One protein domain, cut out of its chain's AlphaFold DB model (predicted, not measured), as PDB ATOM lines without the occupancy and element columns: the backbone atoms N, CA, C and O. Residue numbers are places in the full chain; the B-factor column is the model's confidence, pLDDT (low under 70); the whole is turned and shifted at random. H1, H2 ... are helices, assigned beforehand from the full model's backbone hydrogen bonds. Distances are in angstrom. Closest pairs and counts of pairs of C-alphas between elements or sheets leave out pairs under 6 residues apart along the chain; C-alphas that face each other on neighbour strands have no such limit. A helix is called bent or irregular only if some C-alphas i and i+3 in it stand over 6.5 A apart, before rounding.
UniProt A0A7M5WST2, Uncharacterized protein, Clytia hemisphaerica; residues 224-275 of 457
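This is residues 224 to 275 of the 457 residues of an uncharacterized protein of Clytia hemisphaerica (UniProt A0A7M5WST2). Three helices, H2, H3 and H4, follow one another end to end in a long, gently arched chain of helices, and at one end residues 224 to 232 and the short H1 make a small hooked head next to H2. The arm of residues 250 to 275, with H3 and H4, sticks out from this head and makes much of the length, with no other part packed on it. The printed part has 52 residues with four named helices, H1, H2, H3 and H4 in that order, and no named strand; its class is all helix. The whole is extended, with a radius of gyration of the C-alphas of 18.3 A, and the C-alphas span 55 by 20 by 14 A.

The printed part begins with Glu 224, whose C-alpha is at (-41.830, 6.610, -23.491). Residues 224 to 232 come before H1, which holds residues 233 to 237, with C-alpha 233 at (-47.237, 16.418, -19.279). H2 follows with residues 240 to 249 and measures 14.7 A from first to last C-alpha. H3, residues 251 to 258, measures 10.4 A. H4, residues 263 to 275, is the longest helix with 13 residues and measures 18.3 A; its last C-alpha, that of Cys 275, is at (-13.783, 32.351, -50.166). No helix is bent or irregular.

H1 and H2 are close but not clearly touching, with 2 pairs of C-alphas within 8 A; their closest C-alphas, those of Asn 236 and His 242, are 6.6 A apart. Their centres are 12.7 A apart. H2 and H3 meet only through their link, the one residue Tyr 250. H3 and H4 are apart, though a tight link of 4 residues joins them. H1 is apart from H3 and from H4, and H2 is apart from H4. In H1, H3 and H4 every O i to N i+4 pair is within hydrogen-bond range; in H2, 4 of 6 are.

The two C-alphas farthest apart in the domain, those of Asn 231 and Cys 275, are 54.8 A apart, and the first and last printed C-alphas, those of Glu 224 and Cys 275, are 46.5 A apart. Two stretches stand free: residues 229 to 235, of which 233 to 235 belong to H1, and residues 250 to 275, of which 251 to 258 belong to H3 and 263 to 275 to H4. The printed part has no cut, and the links from H1 to H2, from H2 to H3 and from H3 to H4 are tight. The mean pLDDT of the printed part is 82.0, and residues 229 and 231 are under 70.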
ATOM      1  N   GLU A 224     -42.671   7.756 -23.118       84.50
ATOM      2  CA  GLU A 224     -41.830   6.610 -23.491       84.50
ATOM      3  C   GLU A 224     -40.625   6.435 -22.550       84.50
ATOM      4  O   GLU A 224     -40.127   5.327 -22.343       84.50
ATOM      5  N   LEU A 225     -40.166   7.528 -21.933       84.06
ATOM      6  CA  LEU A 225     -39.027   7.523 -21.008       84.06
ATOM      7  C   LEU A 225     -39.418   7.089 -19.595       84.06
ATOM      8  O   LEU A 225     -38.622   6.456 -18.897       84.06
ATOM      9  N   SER A 226     -40.645   7.408 -19.191       82.12
ATOM     10  CA  SER A 226     -41.260   7.006 -17.931       82.12
ATOM     11  C   SER A 226     -42.621   6.391 -18.264       82.12
ATOM     12  O   SER A 226     -43.554   7.158 -18.485       82.12
ATOM     13  N   PRO A 227     -42.763   5.046 -18.316       73.69
ATOM     14  CA  PRO A 227     -44.000   4.359 -18.710       73.69
ATOM     15  C   PRO A 227     -45.071   4.489 -17.616       73.69
ATOM     16  O   PRO A 227     -45.486   3.532 -16.967       73.69
ATOM     17  N   VAL A 228     -45.479   5.726 -17.376       74.81
ATOM     18  CA  VAL A 228     -46.469   6.176 -16.419       74.81
ATOM     19  C   VAL A 228     -47.473   6.985 -17.224       74.81
ATOM     20  O   VAL A 228     -47.119   7.923 -17.942       74.81
ATOM     21  N   ASN A 229     -48.737   6.584 -17.130       68.50
ATOM     22  CA  ASN A 229     -49.845   7.317 -17.725       68.50
ATOM     23  C   ASN A 229     -50.208   8.481 -16.807       68.50
ATOM     24  O   ASN A 229     -51.091   8.353 -15.960       68.50
ATOM     25  N   ASP A 230     -49.516   9.603 -16.973       70.69
ATOM     26  CA  ASP A 230     -49.809  10.813 -16.220       70.69
ATOM     27  C   ASP A 230     -50.799  11.707 -16.975       70.69
ATOM     28  O   ASP A 230     -50.724  11.922 -18.189       70.69
ATOM     29  N   ASN A 231     -51.734  12.280 -16.218       67.50
ATOM     30  CA  ASN A 231     -52.776  13.167 -16.743       67.50
ATOM     31  C   ASN A 231     -52.232  14.547 -17.153       67.50
ATOM     32  O   ASN A 231     -52.931  15.333 -17.789       67.50
ATOM     33  N   SER A 232     -50.987  14.873 -16.791       78.06
ATOM     34  CA  SER A 232     -50.364  16.150 -17.124       78.06
ATOM     35  C   SER A 232     -48.911  15.964 -17.532       78.06
ATOM     36  O   SER A 232     -48.088  15.484 -16.752       78.06
ATOM     37  N   GLN A 233     -48.595  16.416 -18.746       77.56
ATOM     38  CA  GLN A 233     -47.237  16.418 -19.279       77.56
ATOM     39  C   GLN A 233     -46.280  17.192 -18.365       77.56
ATOM     40  O   GLN A 233     -45.219  16.681 -18.035       77.56
ATOM     41  N   ASP A 234     -46.682  18.370 -17.881       78.69
ATOM     42  CA  ASP A 234     -45.831  19.217 -17.034       78.69
ATOM     43  C   ASP A 234     -45.471  18.550 -15.700       78.69
ATOM     44  O   ASP A 234     -44.398  18.788 -15.149       78.69
ATOM     45  N   VAL A 235     -46.375  17.716 -15.175       80.25
ATOM     46  CA  VAL A 235     -46.154  16.972 -13.928       80.25
ATOM     47  C   VAL A 235     -45.204  15.804 -14.180       80.25
ATOM     48  O   VAL A 235     -44.259  15.624 -13.418       80.25
ATOM     49  N   ASN A 236     -45.394  15.064 -15.278       84.38
ATOM     50  CA  ASN A 236     -44.522  13.943 -15.630       84.38
ATOM     51  C   ASN A 236     -43.096  14.411 -15.961       84.38
ATOM     52  O   ASN A 236     -42.137  13.838 -15.458       84.38
ATOM     53  N   LEU A 237     -42.940  15.510 -16.712       84.31
ATOM     54  CA  LEU A 237     -41.629  16.093 -17.038       84.31
ATOM     55  C   LEU A 237     -40.844  16.526 -15.789       84.31
ATOM     56  O   LEU A 237     -39.618  16.455 -15.764       84.31
ATOM     57  N   LYS A 238     -41.552  16.967 -14.744       85.62
ATOM     58  CA  LYS A 238     -40.966  17.323 -13.443       85.62
ATOM     59  C   LYS A 238     -40.829  16.130 -12.494       85.62
ATOM     60  O   LYS A 238     -40.300  16.298 -11.400       85.62
ATOM     61  N   SER A 239     -41.319  14.951 -12.873       86.69
ATOM     62  CA  SER A 239     -41.219  13.765 -12.032       86.69
ATOM     63  C   SER A 239     -39.768  13.291 -11.945       86.69
ATOM     64  O   SER A 239     -39.036  13.297 -12.937       86.69
ATOM     65  N   LEU A 240     -39.366  12.831 -10.757       84.88
ATOM     66  CA  LEU A 240     -38.025  12.281 -10.525       84.88
ATOM     67  C   LEU A 240     -37.715  11.130 -11.490       84.88
ATOM     68  O   LEU A 240     -36.648  11.100 -12.091       84.88
ATOM     69  N   LYS A 241     -38.700  10.254 -11.737       85.31
ATOM     70  CA  LYS A 241     -38.568   9.132 -12.677       85.31
ATOM     71  C   LYS A 241     -38.231   9.590 -14.095       85.31
ATOM     72  O   LYS A 241     -37.420   8.961 -14.762       85.31
ATOM     73  N   HIS A 242     -38.855  10.667 -14.571       87.06
ATOM     74  CA  HIS A 242     -38.548  11.209 -15.891       87.06
ATOM     75  C   HIS A 242     -37.145  11.828 -15.928       87.06
ATOM     76  O   HIS A 242     -36.385  11.562 -16.856       87.06
ATOM     77  N   GLN A 243     -36.773  12.601 -14.903       86.94
ATOM     78  CA  GLN A 243     -35.459  13.246 -14.819       86.94
ATOM     79  C   GLN A 243     -34.298  12.246 -14.726       86.94
ATOM     80  O   GLN A 243     -33.252  12.464 -15.336       86.94
ATOM     81  N   GLU A 244     -34.480  11.143 -14.003       86.06
ATOM     82  CA  GLU A 244     -33.499  10.057 -13.919       86.06
ATOM     83  C   GLU A 244     -33.355   9.327 -15.261       86.06
ATOM     84  O   GLU A 244     -32.233   9.121 -15.725       86.06
ATOM     85  N   SER A 245     -34.472   9.022 -15.934       85.56
ATOM     86  CA  SER A 245     -34.464   8.369 -17.249       85.56
ATOM     87  C   SER A 245     -33.781   9.193 -18.344       85.56
ATOM     88  O   SER A 245     -33.181   8.606 -19.242       85.56
ATOM     89  N   ILE A 246     -33.855  10.531 -18.292       84.56
ATOM     90  CA  ILE A 246     -33.167  11.409 -19.256       84.56
ATOM     91  C   ILE A 246     -31.659  11.143 -19.219       84.56
ATOM     92  O   ILE A 246     -31.041  10.959 -20.258       84.56
ATOM     93  N   LYS A 247     -31.051  11.057 -18.034       76.69
ATOM     94  CA  LYS A 247     -29.587  10.971 -17.924       76.69
ATOM     95  C   LYS A 247     -28.988   9.692 -18.513       76.69
ATOM     96  O   LYS A 247     -27.824   9.701 -18.875       76.69
ATOM     97  N   GLN A 248     -29.759   8.609 -18.581       77.25
ATOM     98  CA  GLN A 248     -29.248   7.291 -18.970       77.25
ATOM     99  C   GLN A 248     -29.566   6.903 -20.416       77.25
ATOM    100  O   GLN A 248     -28.919   6.021 -20.961       77.25
ATOM    101  N   LYS A 249     -30.592   7.500 -21.039       83.25
ATOM    102  CA  LYS A 249     -31.122   7.017 -22.328       83.25
ATOM    103  C   LYS A 249     -30.680   7.810 -23.556       83.25
ATOM    104  O   LYS A 249     -30.951   7.359 -24.665       83.25
ATOM    105  N   TYR A 250     -30.037   8.963 -23.379       87.75
ATOM    106  CA  TYR A 250     -29.619   9.814 -24.498       87.75
ATOM    107  C   TYR A 250     -28.172   9.607 -24.954       87.75
ATOM    108  O   TYR A 250     -27.785  10.211 -25.944       87.75
ATOM    109  N   GLU A 251     -27.417   8.697 -24.335       83.62
ATOM    110  CA  GLU A 251     -26.031   8.399 -24.729       83.62
ATOM    111  C   GLU A 251     -25.909   8.043 -26.223       83.62
ATOM    112  O   GLU A 251     -25.093   8.619 -26.932       83.62
ATOM    113  N   GLY A 252     -26.813   7.211 -26.755       84.19
ATOM    114  CA  GLY A 252     -26.823   6.892 -28.190       84.19
ATOM    115  C   GLY A 252     -27.187   8.074 -29.104       84.19
ATOM    116  O   GLY A 252     -26.833   8.081 -30.279       84.19
ATOM    117  N   VAL A 253     -27.887   9.092 -28.591       87.94
ATOM    118  CA  VAL A 253     -28.124  10.343 -29.333       87.94
ATOM    119  C   VAL A 253     -26.863  11.203 -29.319       87.94
ATOM    120  O   VAL A 253     -26.516  11.770 -30.353       87.94
ATOM    121  N   ASP A 254     -26.156  11.258 -28.192       85.81
ATOM    122  CA  ASP A 254     -24.884  11.974 -28.070       85.81
ATOM    123  C   ASP A 254     -23.803  11.359 -28.976       85.81
ATOM    124  O   ASP A 254     -23.078  12.095 -29.647       85.81
ATOM    125  N   GLU A 255     -23.753  10.028 -29.099       88.12
ATOM    126  CA  GLU A 255     -22.892   9.329 -30.064       88.12
ATOM    127  C   GLU A 255     -23.194   9.755 -31.509       88.12
ATOM    128  O   GLU A 255     -22.280  10.123 -32.250       88.12
ATOM    129  N   LEU A 256     -24.472   9.784 -31.907       87.62
ATOM    130  CA  LEU A 256     -24.882  10.230 -33.245       87.62
ATOM    131  C   LEU A 256     -24.534  11.699 -33.506       87.62
ATOM    132  O   LEU A 256     -24.151  12.047 -34.621       87.62
ATOM    133  N   ILE A 257     -24.651  12.559 -32.492       86.69
ATOM    134  CA  ILE A 257     -24.244  13.966 -32.585       86.69
ATOM    135  C   ILE A 257     -22.725  14.064 -32.745       86.69
ATOM    136  O   ILE A 257     -22.256  14.829 -33.584       86.69
ATOM    137  N   SER A 258     -21.960  13.275 -31.988       86.56
ATOM    138  CA  SER A 258     -20.494  13.267 -32.048       86.56
ATOM    139  C   SER A 258     -19.941  12.729 -33.370       86.56
ATOM    140  O   SER A 258     -18.886  13.171 -33.814       86.56
ATOM    141  N   ALA A 259     -20.670  11.816 -34.019       85.50
ATOM    142  CA  ALA A 259     -20.346  11.296 -35.344       85.50
ATOM    143  C   ALA A 259     -20.755  12.248 -36.485       85.50
ATOM    144  O   ALA A 259     -20.354  12.045 -37.632       85.50
ATOM    145  N   GLY A 260     -21.582  13.257 -36.196       83.62
ATOM    146  CA  GLY A 260     -21.979  14.283 -37.155       83.62
ATOM    147  C   GLY A 260     -20.855  15.276 -37.462       83.62
ATOM    148  O   GLY A 260     -19.847  15.343 -36.763       83.62
ATOM    149  N   GLN A 261     -21.046  16.089 -38.508       80.75
ATOM    150  CA  GLN A 261     -20.145  17.210 -38.785       80.75
ATOM    151  C   GLN A 261     -20.133  18.168 -37.596       80.75
ATOM    152  O   GLN A 261     -21.181  18.603 -37.106       80.75
ATOM    153  N   SER A 262     -18.933  18.499 -37.134       83.31
ATOM    154  CA  SER A 262     -18.761  19.403 -36.015       83.31
ATOM    155  C   SER A 262     -19.210  20.815 -36.396       83.31
ATOM    156  O   SER A 262     -19.243  21.212 -37.562       83.31
ATOM    157  N   PHE A 263     -19.515  21.637 -35.392       79.69
ATOM    158  CA  PHE A 263     -19.752  23.064 -35.624       79.69
ATOM    159  C   PHE A 263     -18.540  23.749 -36.282       79.69
ATOM    160  O   PHE A 263     -18.698  24.730 -37.006       79.69
ATOM    161  N   HIS A 264     -17.336  23.216 -36.057       79.62
ATOM    162  CA  HIS A 264     -16.129  23.686 -36.719       79.62
ATOM    163  C   HIS A 264     -16.146  23.357 -38.215       79.62
ATOM    164  O   HIS A 264     -15.892  24.249 -39.018       79.62
ATOM    165  N   ASP A 265     -16.569  22.148 -38.594       82.56
ATOM    166  CA  ASP A 265     -16.761  21.764 -40.000       82.56
ATOM    167  C   ASP A 265     -17.831  22.629 -40.672       82.56
ATOM    168  O   ASP A 265     -17.672  23.039 -41.818       82.56
ATOM    169  N   PHE A 266     -18.894  22.986 -39.943       83.62
ATOM    170  CA  PHE A 266     -19.910  23.918 -40.433       83.62
ATOM    171  C   PHE A 266     -19.343  25.327 -40.687       83.62
ATOM    172  O   PHE A 266     -19.673  25.952 -41.698       83.62
ATOM    173  N   ILE A 267     -18.489  25.843 -39.795       86.75
ATOM    174  CA  ILE A 267     -17.812  27.132 -40.001       86.75
ATOM    175  C   ILE A 267     -16.843  27.045 -41.181       86.75
ATOM    176  O   ILE A 267     -16.894  27.914 -42.046       86.75
ATOM    177  N   LEU A 268     -16.021  25.995 -41.252       83.69
ATOM    178  CA  LEU A 268     -15.063  25.783 -42.337       83.69
ATOM    179  C   LEU A 268     -15.762  25.687 -43.694       83.69
ATOM    180  O   LEU A 268     -15.339  26.351 -44.635       83.69
ATOM    181  N   HIS A 269     -16.871  24.948 -43.793       81.62
ATOM    182  CA  HIS A 269     -17.681  24.903 -45.011       81.62
ATOM    183  C   HIS A 269     -18.218  26.285 -45.388       81.62
ATOM    184  O   HIS A 269     -18.125  26.690 -46.545       81.62
ATOM    185  N   ARG A 270     -18.722  27.050 -44.416       82.56
ATOM    186  CA  ARG A 270     -19.224  28.408 -44.660       82.56
ATOM    187  C   ARG A 270     -18.117  29.372 -45.098       82.56
ATOM    188  O   ARG A 270     -18.357  30.242 -45.932       82.56
ATOM    189  N   GLU A 271     -16.926  29.261 -44.523       85.06
ATOM    190  CA  GLU A 271     -15.768  30.083 -44.878       85.06
ATOM    191  C   GLU A 271     -15.202  29.695 -46.249       85.06
ATOM    192  O   GLU A 271     -14.852  30.581 -47.027       85.06
ATOM    193  N   GLN A 272     -15.206  28.408 -46.602       81.69
ATOM    194  CA  GLN A 272     -14.867  27.928 -47.945       81.69
ATOM    195  C   GLN A 272     -15.871  28.413 -49.000       81.69
ATOM    196  O   GLN A 272     -15.464  28.876 -50.066       81.69
ATOM    197  N   GLU A 273     -17.175  28.393 -48.709       80.38
ATOM    198  CA  GLU A 273     -18.206  28.986 -49.576       80.38
ATOM    199  C   GLU A 273     -18.030  30.511 -49.712       80.38
ATOM    200  O   GLU A 273     -18.206  31.074 -50.794       80.38
ATOM    201  N   ALA A 274     -17.621  31.198 -48.641       76.56
ATOM    202  CA  ALA A 274     -17.343  32.634 -48.678       76.56
ATOM    203  C   ALA A 274     -16.066  32.983 -49.466       76.56
ATOM    204  O   ALA A 274     -16.034  34.019 -50.129       76.56
ATOM    205  N   CYS A 275     -15.029  32.140 -49.421       70.81
ATOM    206  CA  CYS A 275     -13.783  32.351 -50.166       70.81
ATOM    207  C   CYS A 275     -13.940  32.026 -51.657       70.81
ATOM    208  O   CYS A 275     -13.529  32.821 -52.498       70.81
TER     209      CYS A 275